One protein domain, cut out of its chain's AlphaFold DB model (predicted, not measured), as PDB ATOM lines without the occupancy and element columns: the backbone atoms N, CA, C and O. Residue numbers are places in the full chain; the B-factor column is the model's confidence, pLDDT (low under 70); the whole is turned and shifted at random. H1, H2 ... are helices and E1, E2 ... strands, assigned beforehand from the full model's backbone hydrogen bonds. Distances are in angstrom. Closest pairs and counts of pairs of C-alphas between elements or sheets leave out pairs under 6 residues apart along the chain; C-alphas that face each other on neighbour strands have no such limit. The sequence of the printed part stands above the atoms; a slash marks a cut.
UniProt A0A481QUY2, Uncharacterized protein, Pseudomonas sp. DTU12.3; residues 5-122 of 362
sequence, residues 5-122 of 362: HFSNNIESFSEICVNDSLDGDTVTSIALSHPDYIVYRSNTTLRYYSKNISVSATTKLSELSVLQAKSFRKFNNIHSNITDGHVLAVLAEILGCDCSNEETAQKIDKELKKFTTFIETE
ATOM      1  N   HIS A   5     106.481 138.249 140.302       95.00
ATOM      2  CA  HIS A   5     106.021 138.542 138.957       95.00
ATOM      3  C   HIS A   5     106.363 137.376 138.029       95.00
ATOM      4  O   HIS A   5     107.438 136.782 138.126       95.00
ATOM      5  N   PHE A   6     105.451 137.073 137.109       94.12
ATOM      6  CA  PHE A   6     105.669 136.102 136.036       94.12
ATOM      7  C   PHE A   6     105.713 136.857 134.716       94.12
ATOM      8  O   PHE A   6     104.780 137.607 134.435       94.12
ATOM      9  N   SER A   7     106.753 136.665 133.907       92.00
ATOM     10  CA  SER A   7     106.975 137.437 132.672       92.00
ATOM     11  C   SER A   7     105.770 137.433 131.724       92.00
ATOM     12  O   SER A   7     105.486 138.449 131.092       92.00
ATOM     13  N   ASN A   8     105.002 136.340 131.703       92.62
ATOM     14  CA  ASN A   8     103.797 136.192 130.882       92.62
ATOM     15  C   ASN A   8     102.589 137.034 131.346       92.62
ATOM     16  O   ASN A   8     101.665 137.228 130.563       92.62
ATOM     17  N   ASN A   9     102.575 137.522 132.591       94.50
ATOM     18  CA  ASN A   9     101.419 138.198 133.200       94.50
ATOM     19  C   ASN A   9     101.650 139.695 133.474       94.50
ATOM     20  O   ASN A   9     100.790 140.352 134.051       94.50
ATOM     21  N   ILE A  10     102.819 140.236 133.125       94.69
ATOM     22  CA  ILE A  10     103.197 141.611 133.470       94.69
ATOM     23  C   ILE A  10     102.692 142.571 132.396       94.69
ATOM     24  O   ILE A  10     103.134 142.504 131.252       94.69
ATOM     25  N   GLU A  11     101.832 143.524 132.758       94.56
ATOM     26  CA  GLU A  11     101.356 144.561 131.827       94.56
ATOM     27  C   GLU A  11     102.437 145.590 131.485       94.56
ATOM     28  O   GLU A  11     102.524 146.022 130.338       94.56
ATOM     29  N   SER A  12     103.348 145.887 132.417       96.38
ATOM     30  CA  SER A  12     104.501 146.765 132.193       96.38
ATOM     31  C   SER A  12     105.702 146.349 133.043       96.38
ATOM     32  O   SER A  12     105.593 146.231 134.264       96.38
ATOM     33  N   PHE A  13     106.879 146.177 132.431       96.25
ATOM     34  CA  PHE A  13     108.096 145.874 133.199       96.25
ATOM     35  C   PHE A  13     108.613 147.067 134.024       96.25
ATOM     36  O   PHE A  13     109.503 146.893 134.857       96.25
ATOM     37  N   SER A  14     108.045 148.266 133.848       95.62
ATOM     38  CA  SER A  14     108.368 149.437 134.673       95.62
ATOM     39  C   SER A  14     107.879 149.320 136.120       95.62
ATOM     40  O   SER A  14     108.297 150.100 136.969       95.62
ATOM     41  N   GLU A  15     106.979 148.377 136.408       96.06
ATOM     42  CA  GLU A  15     106.447 148.148 137.757       96.06
ATOM     43  C   GLU A  15     107.376 147.305 138.639       96.06
ATOM     44  O   GLU A  15     107.199 147.250 139.858       96.06
ATOM     45  N   ILE A  16     108.367 146.646 138.034       97.00
ATOM     46  CA  ILE A  16     109.297 145.769 138.742       97.00
ATOM     47  C   ILE A  16     110.293 146.610 139.528       97.00
ATOM     48  O   ILE A  16     110.976 147.475 138.979       97.00
ATOM     49  N   CYS A  17     110.417 146.311 140.818       97.56
ATOM     50  CA  CYS A  17     111.350 146.979 141.712       97.56
ATOM     51  C   CYS A  17     112.530 146.074 142.090       97.56
ATOM     52  O   CYS A  17     112.498 144.851 141.960       97.56
ATOM     53  N   VAL A  18     113.599 146.684 142.607       97.19
ATOM     54  CA  VAL A  18     114.702 145.934 143.225       97.19
ATOM     55  C   VAL A  18     114.164 145.133 144.418       97.19
ATOM     56  O   VAL A  18     113.400 145.659 145.228       97.19
ATOM     57  N   ASN A  19     114.615 143.885 144.546       96.88
ATOM     58  CA  ASN A  19     114.165 142.838 145.473       96.88
ATOM     59  C   ASN A  19     112.859 142.123 145.107       96.88
ATOM     60  O   ASN A  19     112.463 141.228 145.857       96.88
ATOM     61  N   ASP A  20     112.207 142.463 143.993       97.31
ATOM     62  CA  ASP A  20     111.125 141.633 143.460       97.31
ATOM     63  C   ASP A  20     111.675 140.323 142.871       97.31
ATOM     64  O   ASP A  20     112.859 140.214 142.533       97.31
ATOM     65  N   SER A  21     110.807 139.316 142.762       97.00
ATOM     66  CA  SER A  21     111.104 138.059 142.074       97.00
ATOM     67  C   SER A  21     110.460 138.070 140.691       97.00
ATOM     68  O   SER A  21     109.251 138.267 140.597       97.00
ATOM     69  N   LEU A  22     111.243 137.865 139.634       97.19
ATOM     70  CA  LEU A  22     110.779 137.761 138.250       97.19
ATOM     71  C   LEU A  22     111.110 136.365 137.722       97.19
ATOM     72  O   LEU A  22     112.280 136.019 137.616       97.19
ATOM     73  N   ASP A  23     110.090 135.549 137.447       95.88
ATOM     74  CA  ASP A  23     110.242 134.137 137.041       95.88
ATOM     75  C   ASP A  23     111.150 133.310 137.979       95.88
ATOM     76  O   ASP A  23     111.839 132.376 137.571       95.88
ATOM     77  N   GLY A  24     111.149 133.651 139.272       94.56
ATOM     78  CA  GLY A  24     111.968 132.998 140.294       94.56
ATOM     79  C   GLY A  24     113.355 133.616 140.499       94.56
ATOM     80  O   GLY A  24     114.027 133.264 141.469       94.56
ATOM     81  N   ASP A  25     113.776 134.563 139.658       96.44
ATOM     82  CA  ASP A  25     115.001 135.334 139.859       96.44
ATOM     83  C   ASP A  25     114.765 136.546 140.752       96.44
ATOM     84  O   ASP A  25     113.884 137.360 140.498       96.44
ATOM     85  N   THR A  26     115.614 136.738 141.763       97.06
ATOM     86  CA  THR A  26     115.583 137.969 142.562       97.06
ATOM     87  C   THR A  26     116.300 139.098 141.828       97.06
ATOM     88  O   THR A  26     117.485 138.994 141.498       97.06
ATOM     89  N   VAL A  27     115.593 140.206 141.612       97.19
ATOM     90  CA  VAL A  27     116.121 141.404 140.956       97.19
ATOM     91  C   VAL A  27     117.036 142.151 141.927       97.19
ATOM     92  O   VAL A  27     116.560 142.833 142.831       97.19
ATOM     93  N   THR A  28     118.357 142.056 141.760       96.44
ATOM     94  CA  THR A  28     119.316 142.732 142.660       96.44
ATOM     95  C   THR A  28     119.621 144.163 142.236       96.44
ATOM     96  O   THR A  28     119.853 145.028 143.077       96.44
ATOM     97  N   SER A  29     119.608 144.438 140.932       96.44
ATOM     98  CA  SER A  29     119.740 145.789 140.386       96.44
ATOM     99  C   SER A  29     119.112 145.863 139.002       96.44
ATOM    100  O   SER A  29     119.318 144.954 138.199       96.44
ATOM    101  N   ILE A  30     118.423 146.956 138.696       97.50
ATOM    102  CA  ILE A  30     117.849 147.208 137.372       97.50
ATOM    103  C   ILE A  30     118.819 148.106 136.603       97.50
ATOM    104  O   ILE A  30     119.204 149.162 137.097       97.50
ATOM    105  N   ALA A  31     119.245 147.661 135.423       96.81
ATOM    106  CA  ALA A  31     120.162 148.405 134.566       96.81
ATOM    107  C   ALA A  31     119.410 149.208 133.495       96.81
ATOM    108  O   ALA A  31     119.775 150.348 133.223       96.81
ATOM    109  N   LEU A  32     118.352 148.627 132.919       96.50
ATOM    110  CA  LEU A  32     117.444 149.277 131.972       96.50
ATOM    111  C   LEU A  32     116.010 148.844 132.284       96.50
ATOM    112  O   LEU A  32     115.770 147.669 132.557       96.50
ATOM    113  N   SER A  33     115.061 149.775 132.219       96.88
ATOM    114  CA  SER A  33     113.636 149.500 132.413       96.88
ATOM    115  C   SER A  33     112.817 150.271 131.384       96.88
ATOM    116  O   SER A  33     113.027 151.467 131.191       96.88
ATOM    117  N   HIS A  34     111.908 149.566 130.721       96.88
ATOM    118  CA  HIS A  34     110.960 150.074 129.738       96.88
ATOM    119  C   HIS A  34     109.635 149.300 129.900       96.88
ATOM    120  O   HIS A  34     109.659 148.185 130.421       96.88
ATOM    121  N   PRO A  35     108.471 149.811 129.464       96.75
ATOM    122  CA  PRO A  35     107.221 149.046 129.540       96.75
ATOM    123  C   PRO A  35     107.273 147.654 128.883       96.75
ATOM    124  O   PRO A  35     106.695 146.687 129.397       96.75
ATOM    125  N   ASP A  36     108.033 147.543 127.791       96.38
ATOM    126  CA  ASP A  36     108.119 146.332 126.965       96.38
ATOM    127  C   ASP A  36     109.307 145.420 127.271       96.38
ATOM    128  O   ASP A  36     109.297 144.257 126.862       96.38
ATOM    129  N   TYR A  37     110.320 145.915 127.988       97.06
ATOM    130  CA  TYR A  37     111.505 145.133 128.324       97.06
ATOM    131  C   TYR A  37     112.177 145.590 129.619       97.06
ATOM    132  O   TYR A  37     112.071 146.738 130.048       97.06
ATOM    133  N   ILE A  38     112.949 144.691 130.219       97.56
ATOM    134  CA  ILE A  38     113.782 144.979 131.386       97.56
ATOM    135  C   ILE A  38     115.128 144.286 131.248       97.56
ATOM    136  O   ILE A  38     115.203 143.140 130.808       97.56
ATOM    137  N   VAL A  39     116.192 144.975 131.655       97.62
ATOM    138  CA  VAL A  39     117.527 144.401 131.823       97.62
ATOM    139  C   VAL A  39     117.949 144.607 133.266       97.62
ATOM    140  O   VAL A  39     117.984 145.731 133.769       97.62
ATOM    141  N   TYR A  40     118.266 143.519 133.949       96.94
ATOM    142  CA  TYR A  40     118.515 143.521 135.382       96.94
ATOM    143  C   TYR A  40     119.612 142.517 135.747       96.94
ATOM    144  O   TYR A  40     120.030 141.703 134.927       96.94
ATOM    145  N   ARG A  41     120.126 142.582 136.976       95.69
ATOM    146  CA  ARG A  41     121.058 141.584 137.510       95.69
ATOM    147  C   ARG A  41     120.340 140.638 138.466       95.69
ATOM    148  O   ARG A  41     119.589 141.083 139.330       95.69
ATOM    149  N   SER A  42     120.641 139.350 138.329       95.69
ATOM    150  CA  SER A  42     120.294 138.271 139.261       95.69
ATOM    151  C   SER A  42     121.572 137.495 139.571       95.69
ATOM    152  O   SER A  42     122.265 137.051 138.654       95.69
ATOM    153  N   ASN A  43     121.936 137.371 140.851       87.00
ATOM    154  CA  ASN A  43     123.102 136.596 141.303       87.00
ATOM    155  C   ASN A  43     124.395 136.866 140.503       87.00
ATOM    156  O   ASN A  43     125.086 135.935 140.102       87.00
ATOM    157  N   THR A  44     124.719 138.144 140.257       84.25
ATOM    158  CA  THR A  44     125.858 138.647 139.443       84.25
ATOM    159  C   THR A  44     125.762 138.464 137.926       84.25
ATOM    160  O   THR A  44     126.574 139.034 137.204       84.25
ATOM    161  N   THR A  45     124.754 137.750 137.428       89.56
ATOM    162  CA  THR A  45     124.497 137.597 135.989       89.56
ATOM    163  C   THR A  45     123.537 138.669 135.490       89.56
ATOM    164  O   THR A  45     122.539 138.965 136.149       89.56
ATOM    165  N   LEU A  46     123.837 139.264 134.335       94.56
ATOM    166  CA  LEU A  46     122.914 140.158 133.641       94.56
ATOM    167  C   LEU A  46     121.848 139.312 132.929       94.56
ATOM    168  O   LEU A  46     122.187 138.419 132.154       94.56
ATOM    169  N   ARG A  47     120.574 139.581 133.196       95.94
ATOM    170  CA  ARG A  47     119.416 138.932 132.573       95.94
ATOM    171  C   ARG A  47     118.529 139.982 131.921       95.94
ATOM    172  O   ARG A  47     118.561 141.154 132.299       95.94
ATOM    173  N   TYR A  48     117.742 139.566 130.939       96.88
ATOM    174  CA  TYR A  48     116.797 140.444 130.264       96.88
ATOM    175  C   TYR A  48     115.497 139.709 129.933       96.88
ATOM    176  O   TYR A  48     115.511 138.501 129.707       96.88
ATOM    177  N   TYR A  49     114.396 140.456 129.880       96.56
ATOM    178  CA  TYR A  49     113.099 140.006 129.368       96.56
ATOM    179  C   TYR A  49     112.529 141.053 128.418       96.56
ATOM    180  O   TYR A  49     112.759 142.246 128.609       96.56
ATOM    181  N   SER A  50     111.787 140.608 127.405       96.19
ATOM    182  CA  SER A  50     111.079 141.468 126.452       96.19
ATOM    183  C   SER A  50     109.806 140.777 125.960       96.19
ATOM    184  O   SER A  50     109.796 139.555 125.813       96.19
ATOM    185  N   LYS A  51     108.737 141.548 125.723       92.88
ATOM    186  CA  LYS A  51     107.418 141.028 125.312       92.88
ATOM    187  C   LYS A  51     107.329 140.594 123.855       92.88
ATOM    188  O   LYS A  51     106.545 139.706 123.558       92.88
ATOM    189  N   ASN A  52     108.103 141.199 122.956       89.81
ATOM    190  CA  ASN A  52     107.998 140.959 121.515       89.81
ATOM    191  C   ASN A  52     109.353 141.186 120.840       89.81
ATOM    192  O   ASN A  52     109.678 142.296 120.426       89.81
ATOM    193  N   ILE A  53     110.159 140.130 120.729       94.38
ATOM    194  CA  ILE A  53     111.471 140.204 120.075       94.38
ATOM    195  C   ILE A  53     111.307 139.835 118.597       94.38
ATOM    196  O   ILE A  53     110.858 138.736 118.272       94.38
ATOM    197  N   SER A  54     111.689 140.741 117.694       94.81
ATOM    198  CA  SER A  54     111.682 140.468 116.252       94.81
ATOM    199  C   SER A  54     112.713 139.394 115.870       94.81
ATOM    200  O   SER A  54     113.722 139.209 116.548       94.81
ATOM    201  N   VAL A  55     112.512 138.705 114.740       94.31
ATOM    202  CA  VAL A  55     113.454 137.672 114.246       94.31
ATOM    203  C   VAL A  55     114.849 138.254 113.944       94.31
ATOM    204  O   VAL A  55     115.875 137.597 114.127       94.31
ATOM    205  N   SER A  56     114.913 139.521 113.524       93.50
ATOM    206  CA  SER A  56     116.186 140.236 113.348       93.50
ATOM    207  C   SER A  56     116.886 140.448 114.700       93.50
ATOM    208  O   SER A  56     118.070 140.137 114.856       93.50
ATOM    209  N   ALA A  57     116.134 140.872 115.723       95.25
ATOM    210  CA  ALA A  57     116.647 141.043 117.078       95.25
ATOM    211  C   ALA A  57     117.114 139.717 117.704       95.25
ATOM    212  O   ALA A  57     118.178 139.692 118.321       95.25
ATOM    213  N   THR A  58     116.401 138.599 117.510       95.56
ATOM    214  CA  THR A  58     116.842 137.287 118.029       95.56
ATOM    215  C   THR A  58     118.181 136.856 117.438       95.56
ATOM    216  O   THR A  58     119.037 136.344 118.162       95.56
ATOM    217  N   THR A  59     118.409 137.128 116.150       95.94
ATOM    218  CA  THR A  59     119.694 136.858 115.491       95.94
ATOM    219  C   THR A  59     120.830 137.640 116.159       95.94
ATOM    220  O   THR A  59     121.849 137.049 116.521       95.94
ATOM    221  N   LYS A  60     120.635 138.941 116.417       96.81
ATOM    222  CA  LYS A  60     121.635 139.795 117.087       96.81
ATOM    223  C   LYS A  60     121.847 139.439 118.558       96.81
ATOM    224  O   LYS A  60     122.979 139.463 119.038       96.81
ATOM    225  N   LEU A  61     120.797 139.017 119.260       96.69
ATOM    226  CA  LEU A  61     120.916 138.472 120.616       96.69
ATOM    227  C   LEU A  61     121.740 137.178 120.638       96.69
ATOM    228  O   LEU A  61     122.550 136.992 121.547       96.69
ATOM    229  N   SER A  62     121.592 136.311 119.630       96.88
ATOM    230  CA  SER A  62     122.421 135.103 119.521       96.88
ATOM    231  C   SER A  62     123.903 135.452 119.356       96.88
ATOM    232  O   SER A  62     124.749 134.892 120.052       96.88
ATOM    233  N   GLU A  63     124.220 136.450 118.532       97.81
ATOM    234  CA  GLU A  63     125.586 136.929 118.322       97.81
ATOM    235  C   GLU A  63     126.176 137.517 119.612       97.81
ATOM    236  O   GLU A  63     127.281 137.150 120.025       97.81
ATOM    237  N   LEU A  64     125.399 138.339 120.322       97.75
ATOM    238  CA  LEU A  64     125.777 138.864 121.631       97.75
ATOM    239  C   LEU A  64     126.053 137.740 122.643       97.75
ATOM    240  O   LEU A  64     127.039 137.815 123.377       97.75
ATOM    241  N   SER A  65     125.232 136.686 122.667       96.38
ATOM    242  CA  SER A  65     125.417 135.541 123.571       96.38
ATOM    243  C   SER A  65     126.729 134.790 123.303       96.38
ATOM    244  O   SER A  65     127.434 134.394 124.235       96.38
ATOM    245  N   VAL A  66     127.120 134.674 122.028       97.62
ATOM    246  CA  VAL A  66     128.402 134.084 121.622       97.62
ATOM    247  C   VAL A  66     129.562 134.961 122.090       97.62
ATOM    248  O   VAL A  66     130.536 134.441 122.642       97.62
ATOM    249  N   LEU A  67     129.465 136.287 121.936       97.88
ATOM    250  CA  LEU A  67     130.490 137.218 122.420       97.88
ATOM    251  C   LEU A  67     130.596 137.219 123.949       97.88
ATOM    252  O   LEU A  67     131.706 137.191 124.481       97.88
ATOM    253  N   GLN A  68     129.472 137.164 124.666       96.62
ATOM    254  CA  GLN A  68     129.457 136.999 126.120       96.62
ATOM    255  C   GLN A  68     130.173 135.713 126.534       96.62
ATOM    256  O   GLN A  68     131.083 135.769 127.363       96.62
ATOM    257  N   ALA A  69     129.854 134.577 125.908       96.06
ATOM    258  CA  ALA A  69     130.518 133.305 126.181       96.06
ATOM    259  C   ALA A  69     132.025 133.351 125.859       96.06
ATOM    260  O   ALA A  69     132.836 132.851 126.642       96.06
ATOM    261  N   LYS A  70     132.423 133.990 124.747       97.25
ATOM    262  CA  LYS A  70     133.834 134.206 124.374       97.25
ATOM    263  C   LYS A  70     134.553 135.061 125.422       97.25
ATOM    264  O   LYS A  70     135.645 134.699 125.857       97.25
ATOM    265  N   SER A  71     133.923 136.145 125.879       96.44
ATOM    266  CA  SER A  71     134.467 137.026 126.918       96.44
ATOM    267  C   SER A  71     134.599 136.314 128.268       96.44
ATOM    268  O   SER A  71     135.629 136.439 128.928       96.44
ATOM    269  N   PHE A  72     133.614 135.494 128.648       94.25
ATOM    270  CA  PHE A  72     133.642 134.705 129.875       94.25
ATOM    271  C   PHE A  72     134.774 133.679 129.838       94.25
ATOM    272  O   PHE A  72     135.557 133.596 130.780       94.25
ATOM    273  N   ARG A  73     134.924 132.950 128.724       94.62
ATOM    274  CA  ARG A  73     136.023 131.990 128.535       94.62
ATOM    275  C   ARG A  73     137.394 132.659 128.598       94.62
ATOM    276  O   ARG A  73     138.306 132.084 129.180       94.62
ATOM    277  N   LYS A  74     137.541 133.849 128.006       94.44
ATOM    278  CA  LYS A  74     138.825 134.561 127.971       94.44
ATOM    279  C   LYS A  74     139.178 135.195 129.316       94.44
ATOM    280  O   LYS A  74     140.315 135.087 129.752       94.44
ATOM    281  N   PHE A  75     138.224 135.854 129.969       94.06
ATOM    282  CA  PHE A  75     138.501 136.700 131.134       94.06
ATOM    283  C   PHE A  75     138.055 136.109 132.468       94.06
ATOM    284  O   PHE A  75     138.390 136.684 133.498       94.06
ATOM    285  N   ASN A  76     137.276 135.024 132.479       91.31
ATOM    286  CA  ASN A  76     136.712 134.398 133.679       91.31
ATOM    287  C   ASN A  76     136.151 135.431 134.684       91.31
ATOM    288  O   ASN A  76     136.529 135.468 135.855       91.31
ATOM    289  N   ASN A  77     135.299 136.337 134.188       88.00
ATOM    290  CA  ASN A  77     134.673 137.445 134.924       88.00
ATOM    291  C   ASN A  77     135.583 138.568 135.458       88.00
ATOM    292  O   ASN A  77     135.062 139.499 136.072       88.00
ATOM    293  N   ILE A  78     136.895 138.582 135.192       88.69
ATOM    294  CA  ILE A  78     137.773 139.679 135.654       88.69
ATOM    295  C   ILE A  78     137.288 141.037 135.134       88.69
ATOM    296  O   ILE A  78     137.222 142.017 135.880       88.69
ATOM    297  N   HIS A  79     136.873 141.103 133.870       90.69
ATOM    298  CA  HIS A  79     136.391 142.331 133.234       90.69
ATOM    299  C   HIS A  79     134.863 142.492 133.269       90.69
ATOM    300  O   HIS A  79     134.338 143.271 132.483       90.69
ATOM    301  N   SER A  80     134.159 141.846 134.212       90.19
ATOM    302  CA  SER A  80     132.684 141.837 134.281       90.19
ATOM    303  C   SER A  80     132.039 143.212 134.089       90.19
ATOM    304  O   SER A  80     131.197 143.352 133.224       90.19
ATOM    305  N   ASN A  81     132.485 144.258 134.790       89.69
ATOM    306  CA  ASN A  81     131.909 145.606 134.628       89.69
ATOM    307  C   ASN A  81     132.020 146.175 133.199       89.69
ATOM    308  O   ASN A  81     131.112 146.864 132.749       89.69
ATOM    309  N   ILE A  82     133.135 145.922 132.503       94.12
ATOM    310  CA  ILE A  82     133.362 146.421 131.136       94.12
ATOM    311  C   ILE A  82     132.560 145.569 130.151       94.12
ATOM    312  O   ILE A  82     131.859 146.109 129.299       94.12
ATOM    313  N   THR A  83     132.605 144.244 130.323       95.19
ATOM    314  CA  THR A  83     131.787 143.287 129.573       95.19
ATOM    315  C   THR A  83     130.301 143.626 129.696       95.19
ATOM    316  O   THR A  83     129.624 143.762 128.685       95.19
ATOM    317  N   ASP A  84     129.809 143.844 130.913       95.06
ATOM    318  CA  ASP A  84     128.426 144.222 131.196       95.06
ATOM    319  C   ASP A  84     128.076 145.570 130.564       95.06
ATOM    320  O   ASP A  84     126.972 145.723 130.062       95.06
ATOM    321  N   GLY A  85     129.002 146.535 130.552       95.88
ATOM    322  CA  GLY A  85     128.807 147.817 129.872       95.88
ATOM    323  C   GLY A  85     128.591 147.651 128.366       95.88
ATOM    324  O   GLY A  85     127.647 148.215 127.817       95.88
ATOM    325  N   HIS A  86     129.408 146.823 127.708       97.75
ATOM    326  CA  HIS A  86     129.220 146.491 126.293       97.75
ATOM    327  C   HIS A  86     127.921 145.726 126.044       97.75
ATOM    328  O   HIS A  86     127.187 146.042 125.113       97.75
ATOM    329  N   VAL A  87     127.610 144.746 126.893       97.44
ATOM    330  CA  VAL A  87     126.363 143.984 126.811       97.44
ATOM    331  C   VAL A  87     125.154 144.902 126.961       97.44
ATOM    332  O   VAL A  87     124.217 144.792 126.180       97.44
ATOM    333  N   LEU A  88     125.172 145.811 127.934       97.25
ATOM    334  CA  LEU A  88     124.091 146.761 128.172       97.25
ATOM    335  C   LEU A  88     123.913 147.728 127.007       97.25
ATOM    336  O   LEU A  88     122.777 147.977 126.622       97.25
ATOM    337  N   ALA A  89     125.006 148.226 126.424       97.25
ATOM    338  CA  ALA A  89     124.945 149.076 125.238       97.25
ATOM    339  C   ALA A  89     124.286 148.344 124.058       97.25
ATOM    340  O   ALA A  89     123.364 148.870 123.448       97.25
ATOM    341  N   VAL A  90     124.690 147.097 123.788       97.50
ATOM    342  CA  VAL A  90     124.096 146.294 122.708       97.50
ATOM    343  C   VAL A  90     122.629 145.956 123.002       97.50
ATOM    344  O   VAL A  90     121.786 146.080 122.118       97.50
ATOM    345  N   LEU A  91     122.294 145.560 124.236       97.12
ATOM    346  CA  LEU A  91     120.912 145.257 124.624       97.12
ATOM    347  C   LEU A  91     120.005 146.488 124.547       97.12
ATOM    348  O   LEU A  91     118.858 146.349 124.140       97.12
ATOM    349  N   ALA A  92     120.498 147.674 124.911       96.19
ATOM    350  CA  ALA A  92     119.734 148.914 124.800       96.19
ATOM    351  C   ALA A  92     119.332 149.198 123.346       96.19
ATOM    352  O   ALA A  92     118.172 149.508 123.089       96.19
ATOM    353  N   GLU A  93     120.261 149.028 122.401       96.62
ATOM    354  CA  GLU A  93     119.998 149.233 120.971       96.62
ATOM    355  C   GLU A  93     119.072 148.149 120.391       96.62
ATOM    356  O   GLU A  93     118.144 148.465 119.652       96.62
ATOM    357  N   ILE A  94     119.277 146.875 120.756       96.38
ATOM    358  CA  ILE A  94     118.445 145.761 120.268       96.38
ATOM    359  C   ILE A  94     117.005 145.851 120.792       96.38
ATOM    360  O   ILE A  94     116.068 145.540 120.063       96.38
ATOM    361  N   LEU A  95     116.824 146.196 122.069       95.75
ATOM    362  CA  LEU A  95     115.509 146.178 122.716       95.75
ATOM    363  C   LEU A  95     114.752 147.501 122.561       95.75
ATOM    364  O   LEU A  95     113.525 147.499 122.601       95.75
ATOM    365  N   GLY A  96     115.464 148.620 122.402       92.31
ATOM    366  CA  GLY A  96     114.873 149.955 122.317       92.31
ATOM    367  C   GLY A  96     114.452 150.390 120.912       92.31
ATOM    368  O   GLY A  96     113.762 151.397 120.784       92.31
ATOM    369  N   CYS A  97     114.866 149.681 119.857       90.75
ATOM    370  CA  CYS A  97     114.622 150.081 118.470       90.75
ATOM    371  C   CYS A  97     114.090 148.926 117.609       90.75
ATOM    372  O   CYS A  97     114.351 147.753 117.868       90.75
ATOM    373  N   ASP A  98     113.377 149.261 116.528       88.06
ATOM    374  CA  ASP A  98     112.980 148.270 115.526       88.06
ATOM    375  C   ASP A  98     114.196 147.867 114.678       88.06
ATOM    376  O   ASP A  98     114.700 148.638 113.853       88.06
ATOM    377  N   CYS A  99     114.663 146.633 114.879       86.31
ATOM    378  CA  CYS A  99     115.763 146.021 114.127       86.31
ATOM    379  C   CYS A  99     115.460 145.812 112.631       86.31
ATOM    380  O   CYS A  99     116.315 145.292 111.912       86.31
ATOM    381  N   SER A 100     114.261 146.167 112.160       88.44
ATOM    382  CA  SER A 100     113.911 146.221 110.736       88.44
ATOM    383  C   SER A 100     114.535 147.423 110.018       88.44
ATOM    384  O   SER A 100     114.705 147.380 108.802       88.44
ATOM    385  N   ASN A 101     114.889 148.493 110.742       94.88
ATOM    386  CA  ASN A 101     115.552 149.659 110.158       94.88
ATOM    387  C   ASN A 101     117.055 149.390 109.963       94.88
ATOM    388  O   ASN A 101     117.771 149.061 110.911       94.88
ATOM    389  N   GLU A 102     117.537 149.588 108.736       95.19
ATOM    390  CA  GLU A 102     118.944 149.422 108.365       95.19
ATOM    391  C   GLU A 102     119.880 150.302 109.210       95.19
ATOM    392  O   GLU A 102     120.950 149.852 109.622       95.19
ATOM    393  N   GLU A 103     119.464 151.525 109.557       95.94
ATOM    394  CA  GLU A 103     120.273 152.427 110.385       95.94
ATOM    395  C   GLU A 103     120.479 151.868 111.805       95.94
ATOM    396  O   GLU A 103     121.582 151.922 112.355       95.94
ATOM    397  N   THR A 104     119.432 151.287 112.397       94.88
ATOM    398  CA  THR A 104     119.494 150.637 113.714       94.88
ATOM    399  C   THR A 104     120.386 149.401 113.663       94.88
ATOM    400  O   THR A 104     121.238 149.215 114.532       94.88
ATOM    401  N   ALA A 105     120.242 148.576 112.620       95.00
ATOM    402  CA  ALA A 105     121.077 147.393 112.432       95.00
ATOM    403  C   ALA A 105     122.571 147.764 112.366       95.00
ATOM    404  O   ALA A 105     123.391 147.145 113.046       95.00
ATOM    405  N   GLN A 106     122.917 148.839 111.651       96.50
ATOM    406  CA  GLN A 106     124.290 149.351 111.588       96.50
ATOM    407  C   GLN A 106     124.810 149.851 112.949       96.50
ATOM    408  O   GLN A 106     125.991 149.667 113.262       96.50
ATOM    409  N   LYS A 107     123.958 150.470 113.781       97.12
ATOM    410  CA  LYS A 107     124.328 150.880 115.151       97.12
ATOM    411  C   LYS A 107     124.612 149.671 116.041       97.12
ATOM    412  O   LYS A 107     125.652 149.647 116.703       97.12
ATOM    413  N   ILE A 108     123.758 148.647 115.994       97.06
ATOM    414  CA  ILE A 108     123.952 147.389 116.732       97.06
ATOM    415  C   ILE A 108     125.268 146.721 116.306       97.06
ATOM    416  O   ILE A 108     126.080 146.361 117.160       97.06
ATOM    417  N   ASP A 109     125.533 146.635 115.000       97.44
ATOM    418  CA  ASP A 109     126.766 146.050 114.459       97.44
ATOM    419  C   ASP A 109     128.016 146.807 114.900       97.44
ATOM    420  O   ASP A 109     129.053 146.212 115.210       97.44
ATOM    421  N   LYS A 110     127.927 148.135 114.988       97.94
ATOM    422  CA  LYS A 110     129.008 148.970 115.507       97.94
ATOM    423  C   LYS A 110     129.307 148.661 116.977       97.94
ATOM    424  O   LYS A 110     130.484 148.554 117.331       97.94
ATOM    425  N   GLU A 111     128.293 148.504 117.826       98.12
ATOM    426  CA  GLU A 111     128.487 148.163 119.242       98.12
ATOM    427  C   GLU A 111     128.989 146.720 119.433       98.12
ATOM    428  O   GLU A 111     129.928 146.492 120.202       98.12
ATOM    429  N   LEU A 112     128.474 145.758 118.661       98.31
ATOM    430  CA  LEU A 112     128.983 144.378 118.632       98.31
ATOM    431  C   LEU A 112     130.454 144.323 118.198       98.31
ATOM    432  O   LEU A 112     131.269 143.620 118.807       98.31
ATOM    433  N   LYS A 113     130.840 145.120 117.194       98.31
ATOM    434  CA  LYS A 113     132.231 145.225 116.737       98.31
ATOM    435  C   LYS A 113     133.145 145.832 117.799       98.31
ATOM    436  O   LYS A 113     134.270 145.356 117.966       98.31
ATOM    437  N   LYS A 114     132.687 146.844 118.545       98.25
ATOM    438  CA  LYS A 114     133.435 147.386 119.694       98.25
ATOM    439  C   LYS A 114     133.654 146.321 120.765       98.25
ATOM    440  O   LYS A 114     134.778 146.170 121.236       98.25
ATOM    441  N   PHE A 115     132.616 145.553 121.106       98.25
ATOM    442  CA  PHE A 115     132.732 144.484 122.098       98.25
ATOM    443  C   PHE A 115     133.679 143.368 121.631       98.25
ATOM    444  O   PHE A 115     134.533 142.914 122.389       98.25
ATOM    445  N   THR A 116     133.601 142.987 120.354       98.31
ATOM    446  CA  THR A 116     134.527 142.024 119.736       98.31
ATOM    447  C   THR A 116     135.967 142.523 119.795       98.31
ATOM    448  O   THR A 116     136.852 141.783 120.221       98.31
ATOM    449  N   THR A 117     136.189 143.794 119.447       98.06
ATOM    450  CA  THR A 117     137.510 144.431 119.499       98.06
ATOM    451  C   THR A 117     138.064 144.393 120.919       98.06
ATOM    452  O   THR A 117     139.187 143.947 121.104       98.06
ATOM    453  N   PHE A 118     137.264 144.756 121.927       97.62
ATOM    454  CA  PHE A 118     137.651 144.657 123.338       97.62
ATOM    455  C   PHE A 118     138.086 143.233 123.723       97.62
ATOM    456  O   PHE A 118     139.150 143.047 124.315       97.62
ATOM    457  N   ILE A 119     137.298 142.218 123.345       97.19
ATOM    458  CA  ILE A 119     137.629 140.813 123.623       97.19
ATOM    459  C   ILE A 119     138.948 140.418 122.957       97.19
ATOM    460  O   ILE A 119     139.677 139.601 123.511       97.19
ATOM    461  N   GLU A 120     139.268 140.946 121.782       96.56
ATOM    462  CA  GLU A 120     140.475 140.586 121.037       96.56
ATOM    463  C   GLU A 120     141.717 141.327 121.533       96.56
ATOM    464  O   GLU A 120     142.761 140.696 121.692       96.56
ATOM    465  N   THR A 121     141.595 142.615 121.852       95.88
ATOM    466  CA  THR A 121     142.724 143.463 122.251       95.88
ATOM    467  C   THR A 121     143.153 143.270 123.699       95.88
ATOM    468  O   THR A 121     144.339 143.392 123.996       95.88
ATOM    469  N   GLU A 122     142.215 142.995 124.608       94.62
ATOM    470  CA  GLU A 122     142.535 142.908 126.033       94.62
ATOM    471  C   GLU A 122     143.235 141.569 126.343       94.62
ATOM    472  O   GLU A 122     142.735 140.513 125.933       94.62
TER     473      GLU A 122
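What this domain is: This is residues 5 to 122 of the 362 residues of an uncharacterized protein of Pseudomonas sp. DTU12.3 (UniProt A0A481QUY2). A slab: H2 of an up-and-down bundle, neighbours running opposite ways, packs on a small sheet's face, making two layers; unnamed residues 5 to 28 lie over the other face. The 118 printed residues hold E1, E2, E3, H1, H2, H3 in order; the sheet, E1 E2 E3, is an antiparallel meander, each strand beside the one before. The class is mixed; the whole is compact, radius of gyration of the C-alphas 14.5 A, spans 41 by 35 by 16 A.

How they stand to each other: Start at E1, residues 29 to 33, a hairpin with E2, residues 37 to 42: N 31 and O 39 are 2.8 A apart. E2 makes a hairpin with E3, residues 45 to 50: N 38 and O 49 are 2.9 A apart. H1, residues 55 to 75, touches H2, residues 80 to 96, opposite ways at a shallow tilt of 2 degrees; the closest C-alphas, Ala 57 and Ile 94, are 6.0 A apart. H2 is on the sheet, over E2, height 9.1 A. H3, residues 102 to 121, touches H2; the closest C-alphas, His 86 and Phe 115, are 5.8 A apart. Every O i to N i+4 pair in H1, H2 and H3 is within hydrogen-bond range.

Where its parts are: Find C-alpha 29 at (119.740, 145.789, 140.386), where E1 begins. H1 runs 30.2 A, H2 22.9 A, and H3 28.2 A to C-alpha 121 at (142.724, 143.463, 122.251).

The domain as a whole: The C-alphas farthest apart, Asn 9 and Thr 121, are 43.1 A apart. The printed part has no cut, its links between named elements are tight, and no printed residue is under 70 in pLDDT.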